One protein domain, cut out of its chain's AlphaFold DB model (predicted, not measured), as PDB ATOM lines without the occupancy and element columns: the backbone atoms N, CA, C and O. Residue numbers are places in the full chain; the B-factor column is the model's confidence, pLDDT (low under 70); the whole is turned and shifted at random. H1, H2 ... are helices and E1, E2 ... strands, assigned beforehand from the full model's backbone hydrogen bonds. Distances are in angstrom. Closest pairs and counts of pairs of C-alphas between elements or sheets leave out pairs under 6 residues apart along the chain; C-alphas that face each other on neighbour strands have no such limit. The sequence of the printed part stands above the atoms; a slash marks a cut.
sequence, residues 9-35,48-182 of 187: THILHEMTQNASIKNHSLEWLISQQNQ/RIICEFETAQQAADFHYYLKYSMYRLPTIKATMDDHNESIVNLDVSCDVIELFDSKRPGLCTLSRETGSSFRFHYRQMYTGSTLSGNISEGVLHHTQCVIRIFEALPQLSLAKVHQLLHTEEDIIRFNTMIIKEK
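AT A GLANCE: This is residues 9 to 35 and 48 to 182 of the 187 residues of an uncharacterized protein of Firmicutes bacterium HGW-Firmicutes-20 (UniProt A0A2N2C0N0). One twisted wall of seven strands has helices over one face, with H4 and H6 toward one end and H7 and H8 toward the other. H1, H2 and H3 gather loosely about H7 at one end of the longest axis, off the sheet. The 162 printed residues hold eight named helices and seven named strands, in the order H1 H2 H3 E1 H4 E2 E3 H5 H6 E4 E5 E6 H7 H8 E7; the sheet, E2 E3 E1 E4 E5 E6 E7, is mixed. The class is mixed, helices and strands; the whole is compact, with a radius of gyration of the C-alphas of 16.5 A, and spans 49 by 30 by 29 A.

HOW THE PARTS SIT: H1, residues 9 to 17, H2, residues 19 to 22, and H3, residues 26 to 34, are not on the sheet. E1, residues 48 to 53, H4, residues 56 to 68, and E2, residues 76 to 80, form a split strand-helix-strand unit, right-handed, with E3, residues 87 to 92, between its two strands. E3 is antiparallel to both: N 79 and O 89 are 2.9 A apart, N 51 and O 88 2.8 A. H4 is over E3 at a height over the sheet of 8.5 A. H5, residues 96 to 100, and H6, residues 107 to 114, touch only at the corner, Leu 99 and Leu 107 having the closest C-alphas, 5.5 A. E3, H5, H6 and E4, residues 118 to 123, form a second split strand-helix-strand unit, its crossover right-handed, with E1 between its two strands in the sheet; N 52 of E1 and O 119 of E4 are 2.8 A apart, within hydrogen-bond range. H6 touches residues 61 to 66 of H4, about perpendicular at 74 degrees, with the C-alphas of Phe 62 and Thr 114 closest, 6.4 A. E4, E5, residues 130 to 136, and E6, residues 139 to 150, form a meander, antiparallel strands in a row, with N 120 and O 133, and N 132 and O 144, each 2.9 A apart. E6, H7, residues 154 to 161, H8, residues 168 to 173, and E7, residues 176 to 181, form a right-handed strand-helix-strand unit, its strands parallel neighbours; N 149 and O 179 are 2.8 A apart. H3 touches H7 at a shallow tilt of 14 degrees, opposite ways, with the C-alphas of Leu 29 and Leu 156 closest, 6.2 A. H2 only just touches H7, with 3 pairs of C-alphas within 8 A. Every O i to N i+4 pair is within hydrogen-bond range in H1, H3, H4, H6, H7 and H8; H5 has 0 of 1, but 2 of 2 O i to N i+3 pairs, and H2 is too short.

IN THESE COORDINATES: H1 begins at C-alpha 9, (19.095, 41.429, -47.087), and E7 ends at C-alpha 181, (8.322, 26.851, -51.358). H4 is 18.0 A long, E5 20.0 A, and E6 32.1 A, bending by 68 degrees at residue 142.

THE WHOLE: Residues 36 to 47 are cut out, with 29.0 A between C-alphas 35 and 48. Of the links printed whole, none is long. The mean pLDDT of the printed part is 80.1; residues 9 to 35 are among those under 70.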
ATOM      1  N   THR A   9      18.483  40.296 -46.384       51.56
ATOM      2  CA  THR A   9      19.095  41.429 -47.087       51.56
ATOM      3  C   THR A   9      19.354  41.118 -48.563       51.56
ATOM      4  O   THR A   9      19.197  41.996 -49.402       51.56
ATOM      5  N   HIS A  10      19.675  39.870 -48.923       61.59
ATOM      6  CA  HIS A  10      19.824  39.461 -50.326       61.59
ATOM      7  C   HIS A  10      18.474  39.394 -51.052       61.59
ATOM      8  O   HIS A  10      18.368  39.890 -52.168       61.59
ATOM      9  N   ILE A  11      17.431  38.859 -50.402       60.06
ATOM     10  CA  ILE A  11      16.065  38.871 -50.957       60.06
ATOM     11  C   ILE A  11      15.596  40.318 -51.155       60.06
ATOM     12  O   ILE A  11      15.128  40.663 -52.234       60.06
ATOM     13  N   LEU A  12      15.783  41.191 -50.160       55.22
ATOM     14  CA  LEU A  12      15.457  42.617 -50.262       55.22
ATOM     15  C   LEU A  12      16.279  43.328 -51.350       55.22
ATOM     16  O   LEU A  12      15.776  44.219 -52.034       55.22
ATOM     17  N   HIS A  13      17.538  42.938 -51.544       59.81
ATOM     18  CA  HIS A  13      18.387  43.478 -52.601       59.81
ATOM     19  C   HIS A  13      17.893  43.064 -53.997       59.81
ATOM     20  O   HIS A  13      17.701  43.922 -54.858       59.81
ATOM     21  N   GLU A  14      17.578  41.782 -54.204       59.59
ATOM     22  CA  GLU A  14      16.929  41.294 -55.430       59.59
ATOM     23  C   GLU A  14      15.567  41.980 -55.661       59.59
ATOM     24  O   GLU A  14      15.234  42.345 -56.790       59.59
ATOM     25  N   MET A  15      14.806  42.233 -54.589       57.25
ATOM     26  CA  MET A  15      13.524  42.947 -54.617       57.25
ATOM     27  C   MET A  15      13.649  44.428 -55.002       57.25
ATOM     28  O   MET A  15      12.731  44.965 -55.622       57.25
ATOM     29  N   THR A  16      14.726  45.110 -54.606       48.97
ATOM     30  CA  THR A  16      14.903  46.562 -54.805       48.97
ATOM     31  C   THR A  16      15.554  46.912 -56.138       48.97
ATOM     32  O   THR A  16      15.300  47.997 -56.660       48.97
ATOM     33  N   GLN A  17      16.342  46.009 -56.730       51.66
ATOM     34  CA  GLN A  17      16.982  46.251 -58.029       51.66
ATOM     35  C   GLN A  17      16.066  46.019 -59.239       51.66
ATOM     36  O   GLN A  17      16.339  46.542 -60.320       51.66
ATOM     37  N   ASN A  18      14.960  45.285 -59.087       55.25
ATOM     38  CA  ASN A  18      14.107  44.909 -60.214       55.25
ATOM     39  C   ASN A  18      12.914  45.870 -60.395       55.25
ATOM     40  O   ASN A  18      11.755  45.541 -60.126       55.25
ATOM     41  N   ALA A  19      13.198  47.096 -60.851       50.44
ATOM     42  CA  ALA A  19      12.190  48.141 -61.081       50.44
ATOM     43  C   ALA A  19      11.092  47.732 -62.091       50.44
ATOM     44  O   ALA A  19       9.972  48.240 -62.025       50.44
ATOM     45  N   SER A  20      11.389  46.781 -62.983       52.31
ATOM     46  CA  SER A  20      10.450  46.189 -63.948       52.31
ATOM     47  C   SER A  20       9.481  45.172 -63.339       52.31
ATOM     48  O   SER A  20       8.610  44.677 -64.039       52.31
ATOM     49  N   ILE A  21       9.592  44.837 -62.053       53.75
ATOM     50  CA  ILE A  21       8.615  43.980 -61.360       53.75
ATOM     51  C   ILE A  21       7.677  44.833 -60.496       53.75
ATOM     52  O   ILE A  21       6.490  44.538 -60.379       53.75
ATOM     53  N   LYS A  22       8.191  45.936 -59.940       51.34
ATOM     54  CA  LYS A  22       7.478  46.797 -58.984       51.34
ATOM     55  C   LYS A  22       6.305  47.580 -59.593       51.34
ATOM     56  O   LYS A  22       5.346  47.874 -58.891       51.34
ATOM     57  N   ASN A  23       6.372  47.903 -60.886       53.62
ATOM     58  CA  ASN A  23       5.437  48.829 -61.544       53.62
ATOM     59  C   ASN A  23       4.428  48.160 -62.490       53.62
ATOM     60  O   ASN A  23       3.717  48.856 -63.213       53.62
ATOM     61  N   HIS A  24       4.379  46.830 -62.535       59.56
ATOM     62  CA  HIS A  24       3.544  46.119 -63.498       59.56
ATOM     63  C   HIS A  24       2.286  45.543 -62.854       59.56
ATOM     64  O   HIS A  24       2.302  45.099 -61.705       59.56
ATOM     65  N   SER A  25       1.181  45.545 -63.608       58.56
ATOM     66  CA  SER A  25      -0.066  44.947 -63.144       58.56
ATOM     67  C   SER A  25       0.111  43.446 -62.924       58.56
ATOM     68  O   SER A  25       0.946  42.781 -63.541       58.56
ATOM     69  N   LEU A  26      -0.716  42.898 -62.040       56.81
ATOM     70  CA  LEU A  26      -0.791  41.466 -61.798       56.81
ATOM     71  C   LEU A  26      -1.027  40.679 -63.098       56.81
ATOM     72  O   LEU A  26      -0.374  39.667 -63.329       56.81
ATOM     73  N   GLU A  27      -1.899  41.179 -63.972       58.16
ATOM     74  CA  GLU A  27      -2.189  40.588 -65.284       58.16
ATOM     75  C   GLU A  27      -0.945  40.562 -66.177       58.16
ATOM     76  O   GLU A  27      -0.689  39.572 -66.860       58.16
ATOM     77  N   TRP A  28      -0.130  41.621 -66.137       65.19
ATOM     78  CA  TRP A  28       1.134  41.658 -66.862       65.19
ATOM     79  C   TRP A  28       2.124  40.629 -66.307       65.19
ATOM     80  O   TRP A  28       2.692  39.870 -67.089       65.19
ATOM     81  N   LEU A  29       2.282  40.532 -64.984       61.00
ATOM     82  CA  LEU A  29       3.173  39.548 -64.351       61.00
ATOM     83  C   LEU A  29       2.735  38.107 -64.656       61.00
ATOM     84  O   LEU A  29       3.569  37.269 -64.999       61.00
ATOM     85  N   ILE A  30       1.426  37.838 -64.624       60.53
ATOM     86  CA  ILE A  30       0.840  36.560 -65.051       60.53
ATOM     87  C   ILE A  30       1.131  36.309 -66.540       60.53
ATOM     88  O   ILE A  30       1.522  35.202 -66.909       60.53
ATOM     89  N   SER A  31       1.007  37.323 -67.403       61.34
ATOM     90  CA  SER A  31       1.294  37.183 -68.839       61.34
ATOM     91  C   SER A  31       2.761  36.844 -69.125       61.34
ATOM     92  O   SER A  31       3.025  36.001 -69.980       61.34
ATOM     93  N   GLN A  32       3.709  37.434 -68.387       60.97
ATOM     94  CA  GLN A  32       5.137  37.113 -68.502       60.97
ATOM     95  C   GLN A  32       5.422  35.678 -68.053       60.97
ATOM     96  O   GLN A  32       6.232  34.975 -68.650       60.97
ATOM     97  N   GLN A  33       4.709  35.209 -67.034       57.09
ATOM     98  CA  GLN A  33       4.863  33.857 -66.521       57.09
ATOM     99  C   GLN A  33       4.265  32.799 -67.460       57.09
ATOM    100  O   GLN A  33       4.882  31.759 -67.681       57.09
ATOM    101  N   ASN A  34       3.127  33.086 -68.096       54.44
ATOM    102  CA  ASN A  34       2.527  32.205 -69.102       54.44
ATOM    103  C   ASN A  34       3.453  31.978 -70.312       54.44
ATOM    104  O   ASN A  34       3.411  30.911 -70.919       54.44
ATOM    105  N   GLN A  35       4.341  32.929 -70.629       55.16
ATOM    106  CA  GLN A  35       5.369  32.751 -71.666       55.16
ATOM    107  C   GLN A  35       6.457  31.737 -71.268       55.16
ATOM    108  O   GLN A  35       7.108  31.173 -72.143       55.16
ATOM    109  N   ARG A  48      -8.094  40.167 -48.792       87.94
ATOM    110  CA  ARG A  48      -9.001  40.693 -47.772       87.94
ATOM    111  C   ARG A  48      -8.300  40.790 -46.427       87.94
ATOM    112  O   ARG A  48      -7.523  39.904 -46.066       87.94
ATOM    113  N   ILE A  49      -8.590  41.861 -45.694       92.56
ATOM    114  CA  ILE A  49      -8.292  41.979 -44.267       92.56
ATOM    115  C   ILE A  49      -9.592  41.705 -43.515       92.56
ATOM    116  O   ILE A  49     -10.603  42.359 -43.756       92.56
ATOM    117  N   ILE A  50      -9.564  40.729 -42.623       95.25
ATOM    118  CA  ILE A  50     -10.655  40.416 -41.706       95.25
ATOM    119  C   ILE A  50     -10.319  41.094 -40.385       95.25
ATOM    120  O   ILE A  50      -9.268  40.807 -39.816       95.25
ATOM    121  N   CYS A  51     -11.173  41.997 -39.921       96.50
ATOM    122  CA  CYS A  51     -11.051  42.656 -38.627       96.50
ATOM    123  C   CYS A  51     -12.068  42.051 -37.657       96.50
ATOM    124  O   CYS A  51     -13.270  42.125 -37.899       96.50
ATOM    125  N   GLU A  52     -11.585  41.475 -36.563       97.56
ATOM    126  CA  GLU A  52     -12.388  40.844 -35.519       97.56
ATOM    127  C   GLU A  52     -12.391  41.735 -34.274       97.56
ATOM    128  O   GLU A  52     -11.340  42.020 -33.688       97.56
ATOM    129  N   PHE A  53     -13.579  42.175 -33.876       97.31
ATOM    130  CA  PHE A  53     -13.809  43.022 -32.712       97.31
ATOM    131  C   PHE A  53     -14.334  42.186 -31.546       97.31
ATOM    132  O   PHE A  53     -14.863  41.091 -31.728       97.31
ATOM    133  N   GLU A  54     -14.212  42.718 -30.333       94.81
ATOM    134  CA  GLU A  54     -14.776  42.073 -29.143       94.81
ATOM    135  C   GLU A  54     -16.308  42.148 -29.132       94.81
ATOM    136  O   GLU A  54     -16.979  41.246 -28.636       94.81
ATOM    137  N   THR A  55     -16.866  43.221 -29.702       95.12
ATOM    138  CA  THR A  55     -18.310  43.455 -29.741       95.12
ATOM    139  C   THR A  55     -18.788  43.884 -31.126       95.12
ATOM    140  O   THR A  55     -18.100  44.608 -31.850       95.12
ATOM    141  N   ALA A  56     -20.028  43.513 -31.456       94.88
ATOM    142  CA  ALA A  56     -20.711  43.954 -32.671       94.88
ATOM    143  C   ALA A  56     -20.840  45.484 -32.751       94.88
ATOM    144  O   ALA A  56     -20.725  46.066 -33.826       94.88
ATOM    145  N   GLN A  57     -21.010  46.154 -31.604       93.75
ATOM    146  CA  GLN A  57     -21.079  47.615 -31.547       93.75
ATOM    147  C   GLN A  57     -19.770  48.260 -32.024       93.75
ATOM    148  O   GLN A  57     -19.800  49.133 -32.885       93.75
ATOM    149  N   GLN A  58     -18.616  47.786 -31.539       94.00
ATOM    150  CA  GLN A  58     -17.312  48.292 -31.986       94.00
ATOM    151  C   GLN A  58     -17.079  48.061 -33.483       94.00
ATOM    152  O   GLN A  58     -16.513  48.929 -34.150       94.00
ATOM    153  N   ALA A  59     -17.508  46.906 -34.002       94.94
ATOM    154  CA  ALA A  59     -17.427  46.584 -35.422       94.94
ATOM    155  C   ALA A  59     -18.305  47.526 -36.264       94.94
ATOM    156  O   ALA A  59     -17.844  48.062 -37.273       94.94
ATOM    157  N   ALA A  60     -19.537  47.788 -35.822       92.69
ATOM    158  CA  ALA A  60     -20.458  48.709 -36.478       92.69
ATOM    159  C   ALA A  60     -19.943  50.157 -36.464       92.69
ATOM    160  O   ALA A  60     -19.958  50.818 -37.504       92.69
ATOM    161  N   ASP A  61     -19.428  50.634 -35.326       91.06
ATOM    162  CA  ASP A  61     -18.851  51.978 -35.196       91.06
ATOM    163  C   ASP A  61     -17.630  52.138 -36.109       91.06
ATOM    164  O   ASP A  61     -17.518  53.123 -36.844       91.06
ATOM    165  N   PHE A  62     -16.755  51.129 -36.140       92.50
ATOM    166  CA  PHE A  62     -15.613  51.085 -37.049       92.50
ATOM    167  C   PHE A  62     -16.049  51.106 -38.522       92.50
ATOM    168  O   PHE A  62     -15.529  51.897 -39.313       92.50
ATOM    169  N   HIS A  63     -17.022  50.272 -38.903       92.12
ATOM    170  CA  HIS A  63     -17.547  50.198 -40.271       92.12
ATOM    171  C   HIS A  63     -18.175  51.520 -40.714       92.12
ATOM    172  O   HIS A  63     -17.881  52.018 -41.807       92.12
ATOM    173  N   TYR A  64     -18.994  52.123 -39.852       89.00
ATOM    174  CA  TYR A  64     -19.639  53.402 -40.113       89.00
ATOM    175  C   TYR A  64     -18.603  54.517 -40.270       89.00
ATOM    176  O   TYR A  64     -18.644  55.270 -41.249       89.00
ATOM    177  N   TYR A  65     -17.630  54.593 -39.360       88.25
ATOM    178  CA  TYR A  65     -16.576  55.600 -39.420       88.25
ATOM    179  C   TYR A  65     -15.738  55.452 -40.695       88.25
ATOM    180  O   TYR A  65     -15.501  56.432 -41.400       88.25
ATOM    181  N   LEU A  66     -15.356  54.232 -41.070       87.56
ATOM    182  CA  LEU A  66     -14.615  53.975 -42.306       87.56
ATOM    183  C   LEU A  66     -15.404  54.384 -43.565       87.56
ATOM    184  O   LEU A  66     -14.824  54.888 -44.530       87.56
ATOM    185  N   LYS A  67     -16.726  54.190 -43.564       83.75
ATOM    186  CA  LYS A  67     -17.589  54.471 -44.719       83.75
ATOM    187  C   LYS A  67     -17.949  55.952 -44.872       83.75
ATOM    188  O   LYS A  67     -18.066  56.418 -46.009       83.75
ATOM    189  N   TYR A  68     -18.139  56.672 -43.766       80.62
ATOM    190  CA  TYR A  68     -18.742  58.012 -43.770       80.62
ATOM    191  C   TYR A  68     -17.857  59.132 -43.203       80.62
ATOM    192  O   TYR A  68     -18.230  60.298 -43.326       80.62
ATOM    193  N   SER A  69     -16.699  58.833 -42.603       73.19
ATOM    194  CA  SER A  69     -15.809  59.874 -42.067       73.19
ATOM    195  C   SER A  69     -14.992  60.594 -43.150       73.19
ATOM    196  O   SER A  69     -14.840  60.129 -44.281       73.19
ATOM    197  N   MET A  70     -14.385  61.720 -42.761       63.25
ATOM    198  CA  MET A  70     -13.389  62.439 -43.572       63.25
ATOM    199  C   MET A  70     -12.106  61.631 -43.837       63.25
ATOM    200  O   MET A  70     -11.336  61.992 -44.722       63.25
ATOM    201  N   TYR A  71     -11.900  60.529 -43.110       64.38
ATOM    202  CA  TYR A  71     -10.785  59.592 -43.279       64.38
ATOM    203  C   TYR A  71     -11.154  58.393 -44.150       64.38
ATOM    204  O   TYR A  71     -10.514  57.344 -44.064       64.38
ATOM    205  N   ARG A  72     -12.194  58.524 -44.982       67.44
ATOM    206  CA  ARG A  72     -12.587  57.484 -45.929       67.44
ATOM    207  C   ARG A  72     -11.366  57.025 -46.718       67.44
ATOM    208  O   ARG A  72     -10.717  57.821 -47.390       67.44
ATOM    209  N   LEU A  73     -11.097  55.726 -46.659       76.56
ATOM    210  CA  LEU A  73     -10.048  55.078 -47.433       76.56
ATOM    211  C   LEU A  73     -10.689  54.603 -48.747       76.56
ATOM    212  O   LEU A  73     -11.358  53.571 -48.752       76.56
ATOM    213  N   PRO A  74     -10.576  55.359 -49.858       71.75
ATOM    214  CA  PRO A  74     -11.343  55.088 -51.078       71.75
ATOM    215  C   PRO A  74     -10.955  53.763 -51.746       71.75
ATOM    216  O   PRO A  74     -11.733  53.218 -52.522       71.75
ATOM    217  N   THR A  75      -9.767  53.250 -51.432       75.56
ATOM    218  CA  THR A  75      -9.230  51.972 -51.909       75.56
ATOM    219  C   THR A  75      -9.698  50.772 -51.087       75.56
ATOM    220  O   THR A  75      -9.347  49.643 -51.423       75.56
ATOM    221  N   ILE A  76     -10.474  50.997 -50.021       84.06
ATOM    222  CA  ILE A  76     -10.992  49.941 -49.154       84.06
ATOM    223  C   ILE A  76     -12.505  49.877 -49.286       84.06
ATOM    224  O   ILE A  76     -13.221  50.853 -49.043       84.06
ATOM    225  N   LYS A  77     -13.007  48.688 -49.611       88.38
ATOM    226  CA  LYS A  77     -14.431  48.383 -49.506       88.38
ATOM    227  C   LYS A  77     -14.664  47.590 -48.226       88.38
ATOM    228  O   LYS A  77     -14.146  46.491 -48.080       88.38
ATOM    229  N   ALA A  78     -15.450  48.158 -47.315       91.00
ATOM    230  CA  ALA A  78     -15.769  47.545 -46.034       91.00
ATOM    231  C   ALA A  78     -17.183  46.954 -46.025       91.00
ATOM    232  O   ALA A  78     -18.156  47.637 -46.368       91.00
ATOM    233  N   THR A  79     -17.310  45.711 -45.579       93.19
ATOM    234  CA  THR A  79     -18.585  45.008 -45.395       93.19
ATOM    235  C   THR A  79     -18.615  44.337 -44.029       93.19
ATOM    236  O   THR A  79     -17.600  43.815 -43.580       93.19
ATOM    237  N   MET A  80     -19.775  44.336 -43.378       95.44
ATOM    238  CA  MET A  80     -19.997  43.502 -42.194       95.44
ATOM    239  C   MET A  80     -20.092  42.035 -42.622       95.44
ATOM    240  O   MET A  80     -20.463  41.758 -43.765       95.44
ATOM    241  N   ASP A  81     -19.721  41.108 -41.747       94.06
ATOM    242  CA  ASP A  81     -19.951  39.682 -41.980       94.06
ATOM    243  C   ASP A  81     -21.415  39.303 -41.699       94.06
ATOM    244  O   ASP A  81     -21.980  39.707 -40.683       94.06
ATOM    245  N   ASP A  82     -22.023  38.517 -42.590       91.62
ATOM    246  CA  ASP A  82     -23.441  38.137 -42.496       91.62
ATOM    247  C   ASP A  82     -23.727  37.140 -41.356       91.62
ATOM    248  O   ASP A  82     -24.873  36.997 -40.929       91.62
ATOM    249  N   HIS A  83     -22.705  36.426 -40.872       94.12
ATOM    250  CA  HIS A  83     -22.838  35.380 -39.853       94.12
ATOM    251  C   HIS A  83     -22.276  35.809 -38.494       94.12
ATOM    252  O   HIS A  83     -22.612  35.197 -37.477       94.12
ATOM    253  N   ASN A  84     -21.420  36.835 -38.457       94.81
ATOM    254  CA  ASN A  84     -20.855  37.371 -37.225       94.81
ATOM    255  C   ASN A  84     -20.731  38.900 -37.270       94.81
ATOM    256  O   ASN A  84     -19.771  39.455 -37.797       94.81
ATOM    257  N   GLU A  85     -21.651  39.584 -36.595       94.50
ATOM    258  CA  GLU A  85     -21.701  41.050 -36.537       94.50
ATOM    259  C   GLU A  85     -20.472  41.698 -35.874       94.50
ATOM    260  O   GLU A  85     -20.280  42.905 -35.989       94.50
ATOM    261  N   SER A  86     -19.615  40.923 -35.200       96.62
ATOM    262  CA  SER A  86     -18.351  41.415 -34.629       96.62
ATOM    263  C   SER A  86     -17.190  41.387 -35.629       96.62
ATOM    264  O   SER A  86     -16.050  41.657 -35.250       96.62
ATOM    265  N   ILE A  87     -17.445  41.051 -36.898       97.00
ATOM    266  CA  ILE A  87     -16.431  40.962 -37.952       97.00
ATOM    267  C   ILE A  87     -16.694  41.994 -39.049       97.00
ATOM    268  O   ILE A  87     -17.798  42.106 -39.589       97.00
ATOM    269  N   VAL A  88     -15.633  42.707 -39.428       96.00
ATOM    270  CA  VAL A  88     -15.608  43.603 -40.586       96.00
ATOM    271  C   VAL A  88     -14.614  43.075 -41.611       96.00
ATOM    272  O   VAL A  88     -13.424  42.933 -41.340       96.00
ATOM    273  N   ASN A  89     -15.104  42.826 -42.816       93.81
ATOM    274  CA  ASN A  89     -14.321  42.405 -43.965       93.81
ATOM    275  C   ASN A  89     -13.914  43.630 -44.794       93.81
ATOM    276  O   ASN A  89     -14.759  44.439 -45.178       93.81
ATOM    277  N   LEU A  90     -12.620  43.759 -45.079       91.81
ATOM    278  CA  LEU A  90     -12.039  44.846 -45.862       91.81
ATOM    279  C   LEU A  90     -11.413  44.278 -47.136       91.81
ATOM    280  O   LEU A  90     -10.342  43.667 -47.088       91.81
ATOM    281  N   ASP A  91     -12.060  44.493 -48.277       87.75
ATOM    282  CA  ASP A  91     -11.461  44.193 -49.577       87.75
ATOM    283  C   ASP A  91     -10.439  45.291 -49.894       87.75
ATOM    284  O   ASP A  91     -10.782  46.481 -49.918       87.75
ATOM    285  N   VAL A  92      -9.181  44.895 -50.106       80.62
ATOM    286  CA  VAL A  92      -8.050  45.817 -50.262       80.62
ATOM    287  C   VAL A  92      -7.366  45.632 -51.614       80.62
ATOM    288  O   VAL A  92      -6.967  44.530 -51.989       80.62
ATOM    289  N   SER A  93      -7.195  46.738 -52.338       73.25
ATOM    290  CA  SER A  93      -6.467  46.796 -53.617       73.25
ATOM    291  C   SER A  93      -5.203  47.665 -53.561       73.25
ATOM    292  O   SER A  93      -4.590  47.929 -54.594       73.25
ATOM    293  N   CYS A  94      -4.800  48.098 -52.363       72.69
ATOM    294  CA  CYS A  94      -3.633  48.947 -52.114       72.69
ATOM    295  C   CYS A  94      -2.501  48.201 -51.388       72.69
ATOM    296  O   CYS A  94      -2.632  47.021 -51.049       72.69
ATOM    297  N   ASP A  95      -1.393  48.902 -51.137       77.31
ATOM    298  CA  ASP A  95      -0.302  48.400 -50.304       77.31
ATOM    299  C   ASP A  95      -0.784  48.241 -48.863       77.31
ATOM    300  O   ASP A  95      -1.070  49.203 -48.147       77.31
ATOM    301  N   VAL A  96      -0.912  46.982 -48.450       83.38
ATOM    302  CA  VAL A  96      -1.506  46.593 -47.169       83.38
ATOM    303  C   VAL A  96      -0.669  47.113 -46.010       83.38
ATOM    304  O   VAL A  96      -1.223  47.512 -44.990       83.38
ATOM    305  N   ILE A  97       0.652  47.170 -46.180       83.12
ATOM    306  CA  ILE A  97       1.568  47.637 -45.142       83.12
ATOM    307  C   ILE A  97       1.327  49.096 -44.747       83.12
ATOM    308  O   ILE A  97       1.406  49.445 -43.568       83.12
ATOM    309  N   GLU A  98       0.949  49.939 -45.712       84.00
ATOM    310  CA  GLU A  98       0.697  51.359 -45.472       84.00
ATOM    311  C   GLU A  98      -0.547  51.579 -44.610       84.00
ATOM    312  O   GLU A  98      -0.603  52.543 -43.847       84.00
ATOM    313  N   LEU A  99      -1.511  50.653 -44.653       87.81
ATOM    314  CA  LEU A  99      -2.705  50.706 -43.810       87.81
ATOM    315  C   LEU A  99      -2.377  50.579 -42.323       87.81
ATOM    316  O   LEU A  99      -3.169  51.003 -41.482       87.81
ATOM    317  N   PHE A 100      -1.224  50.009 -41.990       89.12
ATOM    318  CA  PHE A 100      -0.761  49.873 -40.618       89.12
ATOM    319  C   PHE A 100       0.228  50.974 -40.225       89.12
ATOM    320  O   PHE A 100       0.638  51.012 -39.071       89.12
ATOM    321  N   ASP A 101       0.645  51.878 -41.115       83.38
ATOM    322  CA  ASP A 101       1.555  52.976 -40.758       83.38
ATOM    323  C   ASP A 101       0.882  53.949 -39.771       83.38
ATOM    324  O   ASP A 101      -0.206  54.466 -40.013       83.38
ATOM    325  N   SER A 102       1.541  54.221 -38.642       76.69
ATOM    326  CA  SER A 102       1.036  55.138 -37.616       76.69
ATOM    327  C   SER A 102       1.102  56.608 -38.038       76.69
ATOM    328  O   SER A 102       0.457  57.451 -37.407       76.69
ATOM    329  N   LYS A 103       1.873  56.920 -39.088       79.69
ATOM    330  CA  LYS A 103       2.058  58.269 -39.641       79.69
ATOM    331  C   LYS A 103       1.095  58.588 -40.785       79.69
ATOM    332  O   LYS A 103       1.063  59.736 -41.228       79.69
ATOM    333  N   ARG A 104       0.331  57.608 -41.280       81.00
ATOM    334  CA  ARG A 104      -0.599  57.775 -42.408       81.00
ATOM    335  C   ARG A 104      -2.039  57.429 -42.008       81.00
ATOM    336  O   ARG A 104      -2.261  56.637 -41.089       81.00
ATOM    337  N   PRO A 105      -3.047  58.005 -42.687       84.38
ATOM    338  CA  PRO A 105      -4.425  57.550 -42.548       84.38
ATOM    339  C   PRO A 105      -4.536  56.063 -42.913       84.38
ATOM    340  O   PRO A 105      -4.088  55.645 -43.976       84.38
ATOM    341  N   GLY A 106      -5.122  55.270 -42.019       88.81
ATOM    342  CA  GLY A 106      -5.130  53.812 -42.106       88.81
ATOM    343  C   GLY A 106      -5.843  53.181 -40.910       88.81
ATOM    344  O   GLY A 106      -6.523  53.866 -40.146       88.81
ATOM    345  N   LEU A 107      -5.651  51.880 -40.713       90.81
ATOM    346  CA  LEU A 107      -6.269  51.080 -39.652       90.81
ATOM    347  C   LEU A 107      -5.827  51.509 -38.248       90.81
ATOM    348  O   LEU A 107      -6.650  51.555 -37.334       90.81
ATOM    349  N   CYS A 108      -4.558  51.889 -38.077       91.19
ATOM    350  CA  CYS A 108      -4.072  52.441 -36.810       91.19
ATOM    351  C   CYS A 108      -4.732  53.790 -36.493       91.19
ATOM    352  O   CYS A 108      -5.153  54.027 -35.364       91.19
ATOM    353  N   THR A 109      -4.879  54.662 -37.491       89.25
ATOM    354  CA  THR A 109      -5.578  55.941 -37.306       89.25
ATOM    355  C   THR A 109      -7.047  55.709 -36.949       89.25
ATOM    356  O   THR A 109      -7.524  56.272 -35.972       89.25
ATOM    357  N   LEU A 110      -7.738  54.807 -37.653       88.69
ATOM    358  CA  LEU A 110      -9.138  54.471 -37.365       88.69
ATOM    359  C   LEU A 110      -9.330  53.959 -35.935       88.69
ATOM    360  O   LEU A 110     -10.207  54.453 -35.241       88.69
ATOM    361  N   SER A 111      -8.479  53.038 -35.472       92.00
ATOM    362  CA  SER A 111      -8.520  52.546 -34.087       92.00
ATOM    363  C   SER A 111      -8.399  53.674 -33.057       92.00
ATOM    364  O   SER A 111      -9.112  53.668 -32.057       92.00
ATOM    365  N   ARG A 112      -7.527  54.661 -33.301       90.38
ATOM    366  CA  ARG A 112      -7.348  55.810 -32.402       90.38
ATOM    367  C   ARG A 112      -8.587  56.702 -32.359       90.38
ATOM    368  O   ARG A 112      -8.982  57.130 -31.282       90.38
ATOM    369  N   GLU A 113      -9.184  56.970 -33.515       88.12
ATOM    370  CA  GLU A 113     -10.336  57.872 -33.635       88.12
ATOM    371  C   GLU A 113     -11.637  57.243 -33.121       88.12
ATOM    372  O   GLU A 113     -12.463  57.933 -32.528       88.12
ATOM    373  N   THR A 114     -11.833  55.937 -33.325       88.38
ATOM    374  CA  THR A 114     -13.040  55.235 -32.860       88.38
ATOM    375  C   THR A 114     -12.902  54.676 -31.446       88.38
ATOM    376  O   THR A 114     -13.890  54.236 -30.867       88.38
ATOM    377  N   GLY A 115     -11.684  54.640 -30.892       89.94
ATOM    378  CA  GLY A 115     -11.386  53.929 -29.647       89.94
ATOM    379  C   GLY A 115     -11.528  52.406 -29.767       89.94
ATOM    380  O   GLY A 115     -11.532  51.703 -28.755       89.94
ATOM    381  N   SER A 116     -11.665  51.874 -30.985       91.00
ATOM    382  CA  SER A 116     -11.869  50.443 -31.206       91.00
ATOM    383  C   SER A 116     -10.543  49.694 -31.139       91.00
ATOM    384  O   SER A 116      -9.544  50.109 -31.731       91.00
ATOM    385  N   SER A 117     -10.565  48.535 -30.487       95.38
ATOM    386  CA  SER A 117      -9.492  47.544 -30.554       95.38
ATOM    387  C   SER A 117      -9.970  46.335 -31.348       95.38
ATOM    388  O   SER A 117     -11.121  45.923 -31.207       95.38
ATOM    389  N   PHE A 118      -9.108  45.784 -32.195       96.56
ATOM    390  CA  PHE A 118      -9.455  44.635 -33.026       96.56
ATOM    391  C   PHE A 118      -8.240  43.789 -33.372       96.56
ATOM    392  O   PHE A 118      -7.112  44.278 -33.503       96.56
ATOM    393  N   ARG A 119      -8.489  42.498 -33.563       97.69
ATOM    394  CA  ARG A 119      -7.557  41.594 -34.228       97.69
ATOM    395  C   ARG A 119      -7.743  41.720 -35.728       97.69
ATOM    396  O   ARG A 119      -8.854  41.948 -36.193       97.69
ATOM    397  N   PHE A 120      -6.673  41.562 -36.492       95.94
ATOM    398  CA  PHE A 120      -6.771  41.515 -37.941       95.94
ATOM    399  C   PHE A 120      -6.061  40.296 -38.519       95.94
ATOM    400  O   PHE A 120      -5.018  39.856 -38.026       95.94
ATOM    401  N   HIS A 121      -6.624  39.793 -39.613       94.81
ATOM    402  CA  HIS A 121      -6.095  38.691 -40.397       94.81
ATOM    403  C   HIS A 121      -6.149  39.044 -41.876       94.81
ATOM    404  O   HIS A 121      -7.215  39.208 -42.462       94.81
ATOM    405  N   TYR A 122      -4.982  39.144 -42.491       91.94
ATOM    406  CA  TYR A 122      -4.810  39.310 -43.921       91.94
ATOM    407  C   TYR A 122      -4.277  38.019 -44.532       91.94
ATOM    408  O   TYR A 122      -3.320  37.423 -44.023       91.94
ATOM    409  N   ARG A 123      -4.858  37.629 -45.665       87.00
ATOM    410  CA  ARG A 123      -4.344  36.557 -46.516       87.00
ATOM    411  C   ARG A 123      -4.261  37.048 -47.954       87.00
ATOM    412  O   ARG A 123      -5.260  37.444 -48.551       87.00
ATOM    413  N   GLN A 124      -3.061  36.978 -48.512       80.69
ATOM    414  CA  GLN A 124      -2.822  37.213 -49.925       80.69
ATOM    415  C   GLN A 124      -3.188  35.951 -50.699       80.69
ATOM    416  O   GLN A 124      -2.582  34.901 -50.496       80.69
ATOM    417  N   MET A 125      -4.163  36.046 -51.599       76.44
ATOM    418  CA  MET A 125      -4.697  34.869 -52.294       76.44
ATOM    419  C   MET A 125      -3.664  34.173 -53.188       76.44
ATOM    420  O   MET A 125      -3.578  32.950 -53.180       76.44
ATOM    421  N   TYR A 126      -2.823  34.942 -53.886       71.81
ATOM    422  CA  TYR A 126      -1.848  34.401 -54.842       71.81
ATOM    423  C   TYR A 126      -0.721  33.598 -54.203       71.81
ATOM    424  O   TYR A 126      -0.388  32.515 -54.670       71.81
ATOM    425  N   THR A 127      -0.103  34.144 -53.158       75.44
ATOM    426  CA  THR A 127       1.055  33.508 -52.521       75.44
ATOM    427  C   THR A 127       0.663  32.729 -51.265       75.44
ATOM    428  O   THR A 127       1.482  32.041 -50.665       75.44
ATOM    429  N   GLY A 128      -0.568  32.880 -50.776       78.00
ATOM    430  CA  GLY A 128      -0.929  32.413 -49.441       78.00
ATOM    431  C   GLY A 128      -0.116  33.083 -48.328       78.00
ATOM    432  O   GLY A 128      -0.115  32.573 -47.207       78.00
ATOM    433  N   SER A 129       0.585  34.188 -48.615       85.25
ATOM    434  CA  SER A 129       1.254  34.985 -47.589       85.25
ATOM    435  C   SER A 129       0.211  35.568 -46.650       85.25
ATOM    436  O   SER A 129      -0.877  35.965 -47.072       85.25
ATOM    437  N   THR A 130       0.532  35.611 -45.367       89.50
ATOM    438  CA  THR A 130      -0.391  36.064 -44.332       89.50
ATOM    439  C   THR A 130       0.229  37.175 -43.517       89.50
ATOM    440  O   THR A 130       1.440  37.204 -43.296       89.50
ATOM    441  N   LEU A 131      -0.613  38.065 -43.021       92.12
ATOM    442  CA  LEU A 131      -0.224  39.084 -42.064       92.12
ATOM    443  C   LEU A 131      -1.334  39.188 -41.019       92.12
ATOM    444  O   LEU A 131      -2.498  39.358 -41.359       92.12
ATOM    445  N   SER A 132      -0.991  39.066 -39.747       95.06
ATOM    446  CA  SER A 132      -1.962  39.146 -38.659       95.06
ATOM    447  C   SER A 132      -1.386  39.859 -37.455       95.06
ATOM    448  O   SER A 132      -0.169  39.930 -37.293       95.06
ATOM    449  N   GLY A 133      -2.260  40.351 -36.591       96.00
ATOM    450  CA  GLY A 133      -1.883  40.997 -35.343       96.00
ATOM    451  C   GLY A 133      -3.091  41.628 -34.675       96.00
ATOM    452  O   GLY A 133      -4.231  41.335 -35.029       96.00
ATOM    453  N   ASN A 134      -2.840  42.514 -33.719       96.31
ATOM    454  CA  ASN A 134      -3.881  43.282 -33.045       96.31
ATOM    455  C   ASN A 134      -3.573  44.775 -33.145       96.31
ATOM    456  O   ASN A 134      -2.407  45.172 -33.106       96.31
ATOM    457  N   ILE A 135      -4.611  45.597 -33.246       95.31
ATOM    458  CA  ILE A 135      -4.517  47.049 -33.115       95.31
ATOM    459  C   ILE A 135      -5.343  47.470 -31.906       95.31
ATOM    460  O   ILE A 135      -6.504  47.082 -31.781       95.31
ATOM    461  N   SER A 136      -4.746  48.279 -31.039       94.00
ATOM    462  CA  SER A 136      -5.421  48.921 -29.911       94.00
ATOM    463  C   SER A 136      -4.886  50.333 -29.739       94.00
ATOM    464  O   SER A 136      -3.674  50.537 -29.789       94.00
ATOM    465  N   GLU A 137      -5.780  51.310 -29.574       90.50
ATOM    466  CA  GLU A 137      -5.434  52.735 -29.412       90.50
ATOM    467  C   GLU A 137      -4.525  53.277 -30.540       90.50
ATOM    468  O   GLU A 137      -3.684  54.162 -30.362       90.50
ATOM    469  N   GLY A 138      -4.677  52.716 -31.741       90.62
ATOM    470  CA  GLY A 138      -3.843  53.026 -32.899       90.62
ATOM    471  C   GLY A 138      -2.391  52.561 -32.813       90.62
ATOM    472  O   GLY A 138      -1.555  53.035 -33.587       90.62
ATOM    473  N   VAL A 139      -2.088  51.632 -31.910       91.50
ATOM    474  CA  VAL A 139      -0.798  50.949 -31.802       91.50
ATOM    475  C   VAL A 139      -0.949  49.503 -32.262       91.50
ATOM    476  O   VAL A 139      -1.966  48.852 -32.036       91.50
ATOM    477  N   LEU A 140       0.070  49.021 -32.965       92.88
ATOM    478  CA  LEU A 140       0.121  47.682 -33.528       92.88
ATOM    479  C   LEU A 140       0.844  46.731 -32.567       92.88
ATOM    480  O   LEU A 140       1.951  47.029 -32.118       92.88
ATOM    481  N   HIS A 141       0.245  45.579 -32.285       93.06
ATOM    482  CA  HIS A 141       0.742  44.604 -31.317       93.06
ATOM    483  C   HIS A 141       0.693  43.176 -31.862       93.06
ATOM    484  O   HIS A 141      -0.169  42.837 -32.674       93.06
ATOM    485  N   HIS A 142       1.566  42.314 -31.327       92.44
ATOM    486  CA  HIS A 142       1.550  40.861 -31.557       92.44
ATOM    487  C   HIS A 142       1.468  40.479 -33.039       92.44
ATOM    488  O   HIS A 142       0.698  39.605 -33.435       92.44
ATOM    489  N   THR A 143       2.225  41.185 -33.867       92.69
ATOM    490  CA  THR A 143       2.220  40.976 -35.306       92.69
ATOM    491  C   THR A 143       2.951  39.705 -35.680       92.69
ATOM    492  O   THR A 143       3.967  39.351 -35.078       92.69
ATOM    493  N   GLN A 144       2.467  39.070 -36.732       92.88
ATOM    494  CA  GLN A 144       3.137  37.971 -37.391       92.88
ATOM    495  C   GLN A 144       2.874  38.070 -38.888       92.88
ATOM    496  O   GLN A 144       1.720  38.090 -39.325       92.88
ATOM    497  N   CYS A 145       3.944  38.094 -39.672       89.81
ATOM    498  CA  CYS A 145       3.874  38.027 -41.122       89.81
ATOM    499  C   CYS A 145       4.565  36.757 -41.615       89.81
ATOM    500  O   CYS A 145       5.665  36.418 -41.183       89.81
ATOM    501  N   VAL A 146       3.911  36.039 -42.521       88.12
ATOM    502  CA  VAL A 146       4.487  34.881 -43.201       88.12
ATOM    503  C   VAL A 146       4.450  35.157 -44.685       88.12
ATOM    504  O   VAL A 146       3.377  35.277 -45.272       88.12
ATOM    505  N   ILE A 147       5.627  35.226 -45.286       84.50
ATOM    506  CA  ILE A 147       5.790  35.474 -46.709       84.50
ATOM    507  C   ILE A 147       6.225  34.187 -47.372       84.50
ATOM    508  O   ILE A 147       7.239  33.598 -46.997       84.50
ATOM    509  N   ARG A 148       5.460  33.761 -48.369       81.44
ATOM    510  CA  ARG A 148       5.750  32.566 -49.155       81.44
ATOM    511  C   ARG A 148       6.251  32.983 -50.527       81.44
ATOM    512  O   ARG A 148       5.584  33.720 -51.248       81.44
ATOM    513  N   ILE A 149       7.442  32.509 -50.866       78.50
ATOM    514  CA  ILE A 149       8.065  32.712 -52.170       78.50
ATOM    515  C   ILE A 149       8.094  31.367 -52.875       78.50
ATOM    516  O   ILE A 149       8.848  30.477 -52.480       78.50
ATOM    517  N   PHE A 150       7.283  31.216 -53.917       75.56
ATOM    518  CA  PHE A 150       7.275  29.995 -54.713       75.56
ATOM    519  C   PHE A 150       8.432  30.019 -55.702       75.56
ATOM    520  O   PHE A 150       8.525  30.922 -56.533       75.56
ATOM    521  N   GLU A 151       9.281  28.996 -55.664       71.12
ATOM    522  CA  GLU A 151      10.387  28.829 -56.616       71.12
ATOM    523  C   GLU A 151       9.888  28.664 -58.056       71.12
ATOM    524  O   GLU A 151      10.580  29.046 -58.993       71.12
ATOM    525  N   ALA A 152       8.667  28.146 -58.235       66.06
ATOM    526  CA  ALA A 152       8.015  28.081 -59.540       66.06
ATOM    527  C   ALA A 152       7.649  29.470 -60.091       66.06
ATOM    528  O   ALA A 152       7.634  29.661 -61.307       66.06
ATOM    529  N   LEU A 153       7.329  30.423 -59.202       68.81
ATOM    530  CA  LEU A 153       6.778  31.743 -59.532       68.81
ATOM    531  C   LEU A 153       7.536  32.869 -58.795       68.81
ATOM    532  O   LEU A 153       6.926  33.640 -58.041       68.81
ATOM    533  N   PRO A 154       8.866  32.980 -58.962       66.31
ATOM    534  CA  PRO A 154       9.682  33.844 -58.117       66.31
ATOM    535  C   PRO A 154       9.350  35.321 -58.337       66.31
ATOM    536  O   PRO A 154       9.172  36.057 -57.375       66.31
ATOM    537  N   GLN A 155       9.177  35.755 -59.589       66.38
ATOM    538  CA  GLN A 155       8.887  37.156 -59.911       66.38
ATOM    539  C   GLN A 155       7.519  37.603 -59.388       66.38
ATOM    540  O   GLN A 155       7.409  38.675 -58.798       66.38
ATOM    541  N   LEU A 156       6.491  36.765 -59.554       68.31
ATOM    542  CA  LEU A 156       5.140  37.052 -59.075       68.31
ATOM    543  C   LEU A 156       5.087  37.088 -57.545       68.31
ATOM    544  O   LEU A 156       4.500  38.003 -56.966       68.31
ATOM    545  N   SER A 157       5.751  36.125 -56.898       70.25
ATOM    546  CA  SER A 157       5.864  36.093 -55.442       70.25
ATOM    547  C   SER A 157       6.550  37.362 -54.933       70.25
ATOM    548  O   SER A 157       5.999  38.045 -54.075       70.25
ATOM    549  N   LEU A 158       7.695  37.736 -55.517       69.06
ATOM    550  CA  LEU A 158       8.481  38.915 -55.132       69.06
ATOM    551  C   LEU A 158       7.756  40.244 -55.391       69.06
ATOM    552  O   LEU A 158       7.824  41.139 -54.549       69.06
ATOM    553  N   ALA A 159       7.023  40.380 -56.501       65.69
ATOM    554  CA  ALA A 159       6.208  41.567 -56.778       65.69
ATOM    555  C   ALA A 159       5.195  41.829 -55.660       65.69
ATOM    556  O   ALA A 159       4.957  42.964 -55.253       65.69
ATOM    557  N   LYS A 160       4.604  40.749 -55.150       69.19
ATOM    558  CA  LYS A 160       3.562  40.785 -54.133       69.19
ATOM    559  C   LYS A 160       4.098  40.859 -52.706       69.19
ATOM    560  O   LYS A 160       3.354  41.295 -51.827       69.19
ATOM    561  N   VAL A 161       5.379  40.551 -52.496       70.00
ATOM    562  CA  VAL A 161       6.089  40.866 -51.249       70.00
ATOM    563  C   VAL A 161       6.137  42.371 -51.002       70.00
ATOM    564  O   VAL A 161       5.944  42.780 -49.862       70.00
ATOM    565  N   HIS A 162       6.337  43.203 -52.034       66.56
ATOM    566  CA  HIS A 162       6.385  44.665 -51.854       66.56
ATOM    567  C   HIS A 162       5.101  45.224 -51.235       66.56
ATOM    568  O   HIS A 162       5.175  46.150 -50.449       66.56
ATOM    569  N   GLN A 163       3.941  44.604 -51.474       69.19
ATOM    570  CA  GLN A 163       2.684  45.030 -50.838       69.19
ATOM    571  C   GLN A 163       2.660  44.797 -49.314       69.19
ATOM    572  O   GLN A 163       1.790  45.325 -48.616       69.19
ATOM    573  N   LEU A 164       3.581  43.970 -48.808       72.50
ATOM    574  CA  LEU A 164       3.676  43.541 -47.414       72.50
ATOM    575  C   LEU A 164       4.940  44.022 -46.708       72.50
ATOM    576  O   LEU A 164       4.935  44.041 -45.486       72.50
ATOM    577  N   LEU A 165       6.014  44.380 -47.414       77.81
ATOM    578  CA  LEU A 165       7.258  44.862 -46.809       77.81
ATOM    579  C   LEU A 165       7.985  45.827 -47.746       77.81
ATOM    580  O   LEU A 165       8.230  45.497 -48.908       77.81
ATOM    581  N   HIS A 166       8.419  46.969 -47.214       74.44
ATOM    582  CA  HIS A 166       9.231  47.943 -47.947       74.44
ATOM    583  C   HIS A 166      10.660  48.050 -47.406       74.44
ATOM    584  O   HIS A 166      11.582  48.370 -48.158       74.44
ATOM    585  N   THR A 167      10.849  47.806 -46.110       74.12
ATOM    586  CA  THR A 167      12.100  48.063 -45.388       74.12
ATOM    587  C   THR A 167      12.454  46.925 -44.427       74.12
ATOM    588  O   THR A 167      11.618  46.092 -44.078       74.12
ATOM    589  N   GLU A 168      13.704  46.899 -43.954       73.62
ATOM    590  CA  GLU A 168      14.108  46.001 -42.858       73.62
ATOM    591  C   GLU A 168      13.350  46.301 -41.554       73.62
ATOM    592  O   GLU A 168      13.072  45.389 -40.776       73.62
ATOM    593  N   GLU A 169      12.954  47.558 -41.338       80.19
ATOM    594  CA  GLU A 169      12.125  47.942 -40.194       80.19
ATOM    595  C   GLU A 169      10.760  47.247 -40.243       80.19
ATOM    596  O   GLU A 169      10.304  46.757 -39.213       80.19
ATOM    597  N   ASP A 170      10.154  47.097 -41.426       77.94
ATOM    598  CA  ASP A 170       8.893  46.362 -41.574       77.94
ATOM    599  C   ASP A 170       9.051  44.885 -41.186       77.94
ATOM    600  O   ASP A 170       8.189  44.311 -40.526       77.94
ATOM    601  N   ILE A 171      10.179  44.257 -41.525       79.50
ATOM    602  CA  ILE A 171      10.439  42.851 -41.170       79.50
ATOM    603  C   ILE A 171      10.447  42.657 -39.658       79.50
ATOM    604  O   ILE A 171       9.851  41.706 -39.149       79.50
ATOM    605  N   ILE A 172      11.108  43.565 -38.942       81.94
ATOM    606  CA  ILE A 172      11.167  43.531 -37.482       81.94
ATOM    607  C   ILE A 172       9.788  43.858 -36.912       81.94
ATOM    608  O   ILE A 172       9.272  43.121 -36.070       81.94
ATOM    609  N   ARG A 173       9.171  44.933 -37.409       84.06
ATOM    610  CA  ARG A 173       7.879  45.441 -36.952       84.06
ATOM    611  C   ARG A 173       6.775  44.402 -37.059       84.06
ATOM    612  O   ARG A 173       5.946  44.353 -36.163       84.06
ATOM    613  N   PHE A 174       6.762  43.609 -38.128       87.31
ATOM    614  CA  PHE A 174       5.738  42.597 -38.378       87.31
ATOM    615  C   PHE A 174       6.160  41.176 -37.990       87.31
ATOM    616  O   PHE A 174       5.384  40.241 -38.197       87.31
ATOM    617  N   ASN A 175       7.347  41.009 -37.389       87.19
ATOM    618  CA  ASN A 175       7.931  39.713 -37.033       87.19
ATOM    619  C   ASN A 175       7.860  38.725 -38.211       87.19
ATOM    620  O   ASN A 175       7.202  37.679 -38.156       87.19
ATOM    621  N   THR A 176       8.464  39.126 -39.327       85.56
ATOM    622  CA  THR A 176       8.260  38.461 -40.610       85.56
ATOM    623  C   THR A 176       9.127  37.217 -40.763       85.56
ATOM    624  O   THR A 176      10.352  37.267 -40.668       85.56
ATOM    625  N   MET A 177       8.488  36.102 -41.105       84.56
ATOM    626  CA  MET A 177       9.131  34.866 -41.537       84.56
ATOM    627  C   MET A 177       8.987  34.696 -43.053       84.56
ATOM    628  O   MET A 177       7.877  34.730 -43.583       84.56
ATOM    629  N   ILE A 178      10.101  34.454 -43.748       82.38
ATOM    630  CA  ILE A 178      10.110  34.179 -45.190       82.38
ATOM    631  C   ILE A 178      10.328  32.682 -45.420       82.38
ATOM    632  O   ILE A 178      11.317  32.110 -44.962       82.38
ATOM    633  N   ILE A 179       9.416  32.058 -46.159       82.75
ATOM    634  CA  ILE A 179       9.447  30.647 -46.530       82.75
ATOM    635  C   ILE A 179       9.614  30.551 -48.045       82.75
ATOM    636  O   ILE A 179       8.828  31.117 -48.802       82.75
ATOM    637  N   LYS A 180      10.626  29.804 -48.491       76.25
ATOM    638  CA  LYS A 180      10.754  29.401 -49.894       76.25
ATOM    639  C   LYS A 180      10.039  28.074 -50.103       76.25
ATOM    640  O   LYS A 180      10.365  27.094 -49.433       76.25
ATOM    641  N   GLU A 181       9.078  28.050 -51.015       74.38
ATOM    642  CA  GLU A 181       8.322  26.851 -51.358       74.38
ATOM    643  C   GLU A 181       8.770  26.270 -52.690       74.38
ATOM    644  O   GLU A 181       8.810  26.957 -53.713       74.38
ATOM    645  N   LYS A 182       9.076  24.971 -52.674       68.00
ATOM    646  CA  LYS A 182       9.345  24.208 -53.890       68.00
ATOM    647  C   LYS A 182       8.037  23.950 -54.634       68.00
ATOM    648  O   LYS A 182       7.000  23.735 -54.014       68.00
TER     649      LYS A 182